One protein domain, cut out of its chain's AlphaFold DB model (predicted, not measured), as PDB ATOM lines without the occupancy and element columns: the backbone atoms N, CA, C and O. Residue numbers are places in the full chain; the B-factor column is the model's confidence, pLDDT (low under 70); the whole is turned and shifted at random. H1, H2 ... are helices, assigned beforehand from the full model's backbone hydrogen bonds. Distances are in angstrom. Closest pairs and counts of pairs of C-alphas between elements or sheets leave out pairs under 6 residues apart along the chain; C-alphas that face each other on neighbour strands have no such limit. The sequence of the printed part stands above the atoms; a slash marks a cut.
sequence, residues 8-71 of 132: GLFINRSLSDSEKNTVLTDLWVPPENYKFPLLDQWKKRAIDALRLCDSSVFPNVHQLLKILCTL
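What this domain is: This is residues 8 to 71 of the 132 residues of the protein "Dimer_Tnp_hAT domain-containing protein" of Acyrthosiphon pisum (UniProt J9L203). A short helical hairpin, H2 and H3, sits at one end and the lone helix H1 at the other, joined by a long link that arches away from both; residues 24 to 44 stand free. The printed part has 64 residues with three named helices, H1, H2, H3 in chain order, and no named strand; the class is all helix, with 28 residues in named elements, under half. It is only just loose, close to extended, with a radius of gyration of the C-alphas of 15.9 A and spans of 41 by 33 by 19 A.

Where its parts are: H1 is residues 17 to 25, 12.4 A long, from C-alpha 17 at (-32.617, -33.869, -30.952). H2 is residues 46 to 52, 10.0 A. H3 is residues 59 to 70, 16.5 A, ending with C-alpha 70 at (-23.655, -47.507, -68.332).

How they stand to each other: H1 is apart from H2 and H3. H2 and H3 touch as a hairpin, opposite ways at 35.1 degrees, only just a steep tilt; their closest C-alphas, of Leu 50 and Leu 65, are 5.7 A apart. In H1, H2 and H3 every O i to N i+4 pair is within hydrogen-bond range.

The domain as a whole: The C-alphas farthest apart, of Ser 18 and Leu 71, are 43.1 A apart. The printed part has no cut. The link H1 to H2 is long, 20 residues. pLDDT is under 70 at residues 8 to 12, 27, 37 to 44 and 46.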
ATOM      1  N   GLY A   8     -38.348 -44.637 -42.230       68.12
ATOM      2  CA  GLY A   8     -39.267 -44.298 -43.316       68.12
ATOM      3  C   GLY A   8     -40.412 -43.364 -42.906       68.12
ATOM      4  O   GLY A   8     -40.880 -42.575 -43.727       68.12
ATOM      5  N   LEU A   9     -40.823 -43.375 -41.634       69.44
ATOM      6  CA  LEU A   9     -41.873 -42.500 -41.096       69.44
ATOM      7  C   LEU A   9     -41.420 -41.043 -40.914       69.44
ATOM      8  O   LEU A   9     -42.242 -40.157 -40.673       69.44
ATOM      9  N   PHE A  10     -40.119 -40.777 -41.042       69.62
ATOM     10  CA  PHE A  10     -39.514 -39.489 -40.714       69.62
ATOM     11  C   PHE A  10     -39.062 -38.689 -41.949       69.62
ATOM     12  O   PHE A  10     -38.586 -37.568 -41.800       69.62
ATOM     13  N   ILE A  11     -39.260 -39.212 -43.166       65.00
ATOM     14  CA  ILE A  11     -38.695 -38.677 -44.425       65.00
ATOM     15  C   ILE A  11     -39.220 -37.274 -44.820       65.00
ATOM     16  O   ILE A  11     -38.664 -36.642 -45.708       65.00
ATOM     17  N   ASN A  12     -40.222 -36.720 -44.128       68.69
ATOM     18  CA  ASN A  12     -40.789 -35.391 -44.424       68.69
ATOM     19  C   ASN A  12     -41.011 -34.506 -43.182       68.69
ATOM     20  O   ASN A  12     -41.830 -33.587 -43.217       68.69
ATOM     21  N   ARG A  13     -40.313 -34.770 -42.067       76.62
ATOM     22  CA  ARG A  13     -40.451 -33.977 -40.833       76.62
ATOM     23  C   ARG A  13     -39.103 -33.635 -40.209       76.62
ATOM     24  O   ARG A  13     -38.188 -34.450 -40.206       76.62
ATOM     25  N   SER A  14     -38.994 -32.437 -39.643       72.50
ATOM     26  CA  SER A  14     -37.849 -32.054 -38.816       72.50
ATOM     27  C   SER A  14     -37.943 -32.742 -37.454       72.50
ATOM     28  O   SER A  14     -38.936 -32.577 -36.748       72.50
ATOM     29  N   LEU A  15     -36.914 -33.508 -37.103       73.50
ATOM     30  CA  LEU A  15     -36.819 -34.249 -35.847       73.50
ATOM     31  C   LEU A  15     -36.219 -33.398 -34.726       73.50
ATOM     32  O   LEU A  15     -35.239 -32.683 -34.958       73.50
ATOM     33  N   SER A  16     -36.753 -33.527 -33.511       82.94
ATOM     34  CA  SER A  16     -36.110 -32.995 -32.306       82.94
ATOM     35  C   SER A  16     -34.860 -33.808 -31.947       82.94
ATOM     36  O   SER A  16     -34.740 -34.981 -32.310       82.94
ATOM     37  N   ASP A  17     -33.899 -33.207 -31.243       78.38
ATOM     38  CA  ASP A  17     -32.617 -33.869 -30.952       78.38
ATOM     39  C   ASP A  17     -32.767 -35.113 -30.064       78.38
ATOM     40  O   ASP A  17     -31.998 -36.066 -30.201       78.38
ATOM     41  N   SER A  18     -33.807 -35.166 -29.227       80.12
ATOM     42  CA  SER A  18     -34.164 -36.372 -28.478       80.12
ATOM     43  C   SER A  18     -34.656 -37.491 -29.392       80.12
ATOM     44  O   SER A  18     -34.209 -38.622 -29.240       80.12
ATOM     45  N   GLU A  19     -35.510 -37.188 -30.374       76.12
ATOM     46  CA  GLU A  19     -36.014 -38.188 -31.326       76.12
ATOM     47  C   GLU A  19     -34.904 -38.706 -32.243       76.12
ATOM     48  O   GLU A  19     -34.856 -39.901 -32.531       76.12
ATOM     49  N   LYS A  20     -33.978 -37.835 -32.671       76.06
ATOM     50  CA  LYS A  20     -32.786 -38.262 -33.423       76.06
ATOM     51  C   LYS A  20     -31.970 -39.266 -32.622       76.06
ATOM     52  O   LYS A  20     -31.553 -40.276 -33.177       76.06
ATOM     53  N   ASN A  21     -31.763 -39.000 -31.331       77.19
ATOM     54  CA  ASN A  21     -31.022 -39.906 -30.463       77.19
ATOM     55  C   ASN A  21     -31.733 -41.263 -30.361       77.19
ATOM     56  O   ASN A  21     -31.115 -42.286 -30.619       77.19
ATOM     57  N   THR A  22     -33.049 -41.277 -30.124       75.56
ATOM     58  CA  THR A  22     -33.827 -42.525 -30.028       75.56
ATOM     59  C   THR A  22     -33.796 -43.349 -31.320       75.56
ATOM     60  O   THR A  22     -33.638 -44.563 -31.266       75.56
ATOM     61  N   VAL A  23     -33.901 -42.704 -32.486       74.88
ATOM     62  CA  VAL A  23     -33.842 -43.384 -33.794       74.88
ATOM     63  C   VAL A  23     -32.449 -43.951 -34.082       74.88
ATOM     64  O   VAL A  23     -32.332 -45.010 -34.695       74.88
ATOM     65  N   LEU A  24     -31.389 -43.261 -33.648       72.00
ATOM     66  CA  LEU A  24     -30.010 -43.726 -33.815       72.00
ATOM     67  C   LEU A  24     -29.652 -44.864 -32.849       72.00
ATOM     68  O   LEU A  24     -28.843 -45.716 -33.211       72.00
ATOM     69  N   THR A  25     -30.234 -44.888 -31.647       77.31
ATOM     70  CA  THR A  25     -29.961 -45.928 -30.641       77.31
ATOM     71  C   THR A  25     -30.822 -47.177 -30.816       77.31
ATOM     72  O   THR A  25     -30.304 -48.277 -30.656       77.31
ATOM     73  N   ASP A  26     -32.098 -47.028 -31.185       75.81
ATOM     74  CA  ASP A  26     -33.042 -48.132 -31.414       75.81
ATOM     75  C   ASP A  26     -33.409 -48.233 -32.898       75.81
ATOM     76  O   ASP A  26     -34.571 -48.110 -33.310       75.81
ATOM     77  N   LEU A  27     -32.382 -48.456 -33.721       69.44
ATOM     78  CA  LEU A  27     -32.547 -48.626 -35.157       69.44
ATOM     79  C   LEU A  27     -33.357 -49.897 -35.436       69.44
ATOM     80  O   LEU A  27     -32.981 -51.000 -35.035       69.44
ATOM     81  N   TRP A  28     -34.474 -49.759 -36.149       74.06
ATOM     82  CA  TRP A  28     -35.267 -50.919 -36.534       74.06
ATOM     83  C   TRP A  28     -34.478 -51.828 -37.484       74.06
ATOM     84  O   TRP A  28     -34.079 -51.411 -38.572       74.06
ATOM     85  N   VAL A  29     -34.298 -53.086 -37.080       74.44
ATOM     86  CA  VAL A  29     -33.706 -54.136 -37.913       74.44
ATOM     87  C   VAL A  29     -34.824 -55.078 -38.371       74.44
ATOM     88  O   VAL A  29     -35.513 -55.659 -37.526       74.44
ATOM     89  N   PRO A  30     -35.037 -55.243 -39.687       77.44
ATOM     90  CA  PRO A  30     -36.022 -56.182 -40.191       77.44
ATOM     91  C   PRO A  30     -35.670 -57.616 -39.767       77.44
ATOM     92  O   PRO A  30     -34.516 -58.023 -39.916       77.44
ATOM     93  N   PRO A  31     -36.640 -58.408 -39.279       80.38
ATOM     94  CA  PRO A  31     -36.422 -59.832 -39.041       80.38
ATOM     95  C   PRO A  31     -36.122 -60.566 -40.357       80.38
ATOM     96  O   PRO A  31     -36.546 -60.129 -41.425       80.38
ATOM     97  N   GLU A  32     -35.431 -61.709 -40.296       80.12
ATOM     98  CA  GLU A  32     -34.952 -62.440 -41.488       80.12
ATOM     99  C   GLU A  32     -36.059 -62.811 -42.493       80.12
ATOM    100  O   GLU A  32     -35.820 -62.927 -43.691       80.12
ATOM    101  N   ASN A  33     -37.295 -62.976 -42.017       84.69
ATOM    102  CA  ASN A  33     -38.465 -63.308 -42.832       84.69
ATOM    103  C   ASN A  33     -39.247 -62.079 -43.331       84.69
ATOM    104  O   ASN A  33     -40.320 -62.231 -43.929       84.69
ATOM    105  N   TYR A  34     -38.746 -60.868 -43.082       78.00
ATOM    106  CA  TYR A  34     -39.392 -59.639 -43.509       78.00
ATOM    107  C   TYR A  34     -39.344 -59.514 -45.031       78.00
ATOM    108  O   TYR A  34     -38.300 -59.298 -45.646       78.00
ATOM    109  N   LYS A  35     -40.514 -59.623 -45.661       71.56
ATOM    110  CA  LYS A  35     -40.666 -59.330 -47.084       71.56
ATOM    111  C   LYS A  35     -40.810 -57.828 -47.250       71.56
ATOM    112  O   LYS A  35     -41.879 -57.280 -46.989       71.56
ATOM    113  N   PHE A  36     -39.739 -57.181 -47.703       71.50
ATOM    114  CA  PHE A  36     -39.805 -55.781 -48.099       71.50
ATOM    115  C   PHE A  36     -40.917 -55.601 -49.140       71.50
ATOM    116  O   PHE A  36     -40.918 -56.319 -50.148       71.50
ATOM    117  N   PRO A  37     -41.871 -54.681 -48.917       68.12
ATOM    118  CA  PRO A  37     -42.905 -54.387 -49.890       68.12
ATOM    119  C   PRO A  37     -42.250 -53.681 -51.077       68.12
ATOM    120  O   PRO A  37     -42.133 -52.459 -51.122       68.12
ATOM    121  N   LEU A  38     -41.796 -54.466 -52.051       63.47
ATOM    122  CA  LEU A  38     -41.466 -53.974 -53.380       63.47
ATOM    123  C   LEU A  38     -42.790 -53.567 -54.032       63.47
ATOM    124  O   LEU A  38     -43.428 -54.357 -54.722       63.47
ATOM    125  N   LEU A  39     -43.258 -52.355 -53.735       59.25
ATOM    126  CA  LEU A  39     -44.427 -51.793 -54.392       59.25
ATOM    127  C   LEU A  39     -44.093 -51.680 -55.881       59.25
ATOM    128  O   LEU A  39     -43.169 -50.953 -56.251       59.25
ATOM    129  N   ASP A  40     -44.833 -52.384 -56.740       60.69
ATOM    130  CA  ASP A  40     -44.613 -52.374 -58.196       60.69
ATOM    131  C   ASP A  40     -44.579 -50.948 -58.775       60.69
ATOM    132  O   ASP A  40     -43.850 -50.677 -59.728       60.69
ATOM    133  N   GLN A  41     -45.286 -50.011 -58.131       57.31
ATOM    134  CA  GLN A  41     -45.301 -48.584 -58.466       57.31
ATOM    135  C   GLN A  41     -43.932 -47.880 -58.335       57.31
ATOM    136  O   GLN A  41     -43.754 -46.782 -58.859       57.31
ATOM    137  N   TRP A  42     -42.961 -48.480 -57.635       55.91
ATOM    138  CA  TRP A  42     -41.613 -47.942 -57.414       55.91
ATOM    139  C   TRP A  42     -40.509 -48.749 -58.097       55.91
ATOM    140  O   TRP A  42     -39.331 -48.557 -57.793       55.91
ATOM    141  N   LYS A  43     -40.848 -49.568 -59.100       54.41
ATOM    142  CA  LYS A  43     -39.877 -50.037 -60.102       54.41
ATOM    143  C   LYS A  43     -39.411 -48.863 -60.971       54.41
ATOM    144  O   LYS A  43     -39.750 -48.756 -62.146       54.41
ATOM    145  N   LYS A  44     -38.650 -47.947 -60.381       63.97
ATOM    146  CA  LYS A  44     -37.999 -46.850 -61.092       63.97
ATOM    147  C   LYS A  44     -36.731 -47.394 -61.729       63.97
ATOM    148  O   LYS A  44     -35.974 -48.127 -61.091       63.97
ATOM    149  N   ARG A  45     -36.515 -47.088 -63.008       71.56
ATOM    150  CA  ARG A  45     -35.296 -47.515 -63.702       71.56
ATOM    151  C   ARG A  45     -34.111 -46.808 -63.046       71.56
ATOM    152  O   ARG A  45     -34.260 -45.701 -62.533       71.56
ATOM    153  N   ALA A  46     -32.920 -47.400 -63.112       69.00
ATOM    154  CA  ALA A  46     -31.697 -46.750 -62.622       69.00
ATOM    155  C   ALA A  46     -31.513 -45.333 -63.215       69.00
ATOM    156  O   ALA A  46     -31.008 -44.432 -62.552       69.00
ATOM    157  N   ILE A  47     -32.031 -45.117 -64.430       77.00
ATOM    158  CA  ILE A  47     -32.062 -43.829 -65.135       77.00
ATOM    159  C   ILE A  47     -32.915 -42.784 -64.396       77.00
ATOM    160  O   ILE A  47     -32.540 -41.617 -64.337       77.00
ATOM    161  N   ASP A  48     -34.047 -43.182 -63.815       80.88
ATOM    162  CA  ASP A  48     -34.922 -42.271 -63.069       80.88
ATOM    163  C   ASP A  48     -34.267 -41.865 -61.745       80.88
ATOM    164  O   ASP A  48     -34.314 -40.700 -61.357       80.88
ATOM    165  N   ALA A  49     -33.593 -42.812 -61.083       78.38
ATOM    166  CA  ALA A  49     -32.798 -42.534 -59.890       78.38
ATOM    167  C   ALA A  49     -31.620 -41.593 -60.196       78.38
ATOM    168  O   ALA A  49     -31.349 -40.685 -59.418       78.38
ATOM    169  N   LEU A  50     -30.963 -41.755 -61.352       80.31
ATOM    170  CA  LEU A  50     -29.900 -40.852 -61.796       80.31
ATOM    171  C   LEU A  50     -30.412 -39.426 -62.058       80.31
ATOM    172  O   LEU A  50     -29.705 -38.469 -61.762       80.31
ATOM    173  N   ARG A  51     -31.635 -39.277 -62.587       80.12
ATOM    174  CA  ARG A  51     -32.271 -37.966 -62.827       80.12
ATOM    175  C   ARG A  51     -32.691 -37.251 -61.544       80.12
ATOM    176  O   ARG A  51     -32.710 -36.029 -61.524       80.12
ATOM    177  N   LEU A  52     -33.056 -38.007 -60.511       81.50
ATOM    178  CA  LEU A  52     -33.461 -37.480 -59.203       81.50
ATOM    179  C   LEU A  52     -32.267 -37.178 -58.286       81.50
ATOM    180  O   LEU A  52     -32.415 -36.451 -57.311       81.50
ATOM    181  N   CYS A  53     -31.105 -37.777 -58.557       76.38
ATOM    182  CA  CYS A  53     -29.916 -37.634 -57.733       76.38
ATOM    183  C   CYS A  53     -29.074 -36.441 -58.198       76.38
ATOM    184  O   CYS A  53     -28.340 -36.534 -59.189       76.38
ATOM    185  N   ASP A  54     -29.139 -35.341 -57.446       73.19
ATOM    186  CA  ASP A  54     -28.296 -34.173 -57.676       73.19
ATOM    187  C   ASP A  54     -26.825 -34.478 -57.367       73.19
ATOM    188  O   ASP A  54     -26.444 -34.842 -56.249       73.19
ATOM    189  N   SER A  55     -25.969 -34.272 -58.371       73.75
ATOM    190  CA  SER A  55     -24.525 -34.521 -58.273       73.75
ATOM    191  C   SER A  55     -23.819 -33.634 -57.238       73.75
ATOM    192  O   SER A  55     -22.687 -33.937 -56.866       73.75
ATOM    193  N   SER A  56     -24.448 -32.542 -56.802       72.44
ATOM    194  CA  SER A  56     -23.915 -31.611 -55.801       72.44
ATOM    195  C   SER A  56     -24.114 -32.099 -54.365       72.44
ATOM    196  O   SER A  56     -23.285 -31.801 -53.511       72.44
ATOM    197  N   VAL A  57     -25.186 -32.852 -54.099       76.31
ATOM    198  CA  VAL A  57     -25.538 -33.318 -52.750       76.31
ATOM    199  C   VAL A  57     -24.911 -34.684 -52.467       76.31
ATOM    200  O   VAL A  57     -24.377 -34.908 -51.384       76.31
ATOM    201  N   PHE A  58     -24.912 -35.587 -53.456       77.06
ATOM    202  CA  PHE A  58     -24.368 -36.941 -53.308       77.06
ATOM    203  C   PHE A  58     -23.487 -37.344 -54.502       77.06
ATOM    204  O   PHE A  58     -23.875 -38.204 -55.301       77.06
ATOM    205  N   PRO A  59     -22.270 -36.781 -54.630       82.69
ATOM    206  CA  PRO A  59     -21.398 -37.020 -55.783       82.69
ATOM    207  C   PRO A  59     -21.035 -38.503 -55.965       82.69
ATOM    208  O   PRO A  59     -21.069 -39.021 -57.081       82.69
ATOM    209  N   ASN A  60     -20.770 -39.224 -54.868       84.75
ATOM    210  CA  ASN A  60     -20.420 -40.650 -54.913       84.75
ATOM    211  C   ASN A  60     -21.598 -41.526 -55.366       84.75
ATOM    212  O   ASN A  60     -21.426 -42.440 -56.170       84.75
ATOM    213  N   VAL A  61     -22.806 -41.229 -54.882       84.62
ATOM    214  CA  VAL A  61     -24.021 -41.971 -55.250       84.62
ATOM    215  C   VAL A  61     -24.379 -41.701 -56.708       84.62
ATOM    216  O   VAL A  61     -24.688 -42.629 -57.449       84.62
ATOM    217  N   HIS A  62     -24.267 -40.449 -57.150       84.12
ATOM    218  CA  HIS A  62     -24.475 -40.068 -58.544       84.12
ATOM    219  C   HIS A  62     -23.489 -40.784 -59.487       84.12
ATOM    220  O   HIS A  62     -23.889 -41.286 -60.538       84.12
ATOM    221  N   GLN A  63     -22.215 -40.904 -59.096       83.94
ATOM    222  CA  GLN A  63     -21.212 -41.636 -59.873       83.94
ATOM    223  C   GLN A  63     -21.510 -43.140 -59.948       83.94
ATOM    224  O   GLN A  63     -21.420 -43.732 -61.023       83.94
ATOM    225  N   LEU A  64     -21.923 -43.760 -58.839       85.00
ATOM    226  CA  LEU A  64     -22.332 -45.169 -58.820       85.00
ATOM    227  C   LEU A  64     -23.568 -45.418 -59.695       85.00
ATOM    228  O   LEU A  64     -23.597 -46.388 -60.448       85.00
ATOM    229  N   LEU A  65     -24.557 -44.519 -59.657       84.12
ATOM    230  CA  LEU A  65     -25.744 -44.593 -60.512       84.12
ATOM    231  C   LEU A  65     -25.397 -44.436 -61.996       84.12
ATOM    232  O   LEU A  65     -25.963 -45.148 -62.825       84.12
ATOM    233  N   LYS A  66     -24.440 -43.563 -62.341       83.00
ATOM    234  CA  LYS A  66     -23.907 -43.460 -63.709       83.00
ATOM    235  C   LYS A  66     -23.285 -44.774 -64.157       83.00
ATOM    236  O   LYS A  66     -23.676 -45.287 -65.200       83.00
ATOM    237  N   ILE A  67     -22.380 -45.339 -63.355       84.75
ATOM    238  CA  ILE A  67     -21.727 -46.619 -63.657       84.75
ATOM    239  C   ILE A  67     -22.783 -47.711 -63.860       84.75
ATOM    240  O   ILE A  67     -22.765 -48.395 -64.882       84.75
ATOM    241  N   LEU A  68     -23.758 -47.810 -62.953       82.38
ATOM    242  CA  LEU A  68     -24.860 -48.769 -63.035       82.38
ATOM    243  C   LEU A  68     -25.693 -48.612 -64.317       82.38
ATOM    244  O   LEU A  68     -26.077 -49.611 -64.914       82.38
ATOM    245  N   CYS A  69     -25.964 -47.378 -64.754       77.00
ATOM    246  CA  CYS A  69     -26.702 -47.116 -65.993       77.00
ATOM    247  C   CYS A  69     -25.881 -47.410 -67.257       77.00
ATOM    248  O   CYS A  69     -26.458 -47.747 -68.288       77.00
ATOM    249  N   THR A  70     -24.558 -47.248 -67.198       77.25
ATOM    250  CA  THR A  70     -23.655 -47.507 -68.332       77.25
ATOM    251  C   THR A  70     -23.256 -48.969 -68.469       77.25
ATOM    252  O   THR A  70     -22.926 -49.409 -69.568       77.25
ATOM    253  N   LEU A  71     -23.282 -49.731 -67.373       74.38
ATOM    254  CA  LEU A  71     -23.036 -51.162 -67.415       74.38
ATOM    255  C   LEU A  71     -24.215 -51.834 -68.128       74.38
ATOM    256  O   LEU A  71     -25.351 -51.726 -67.661       74.38
TER     257      LEU A  71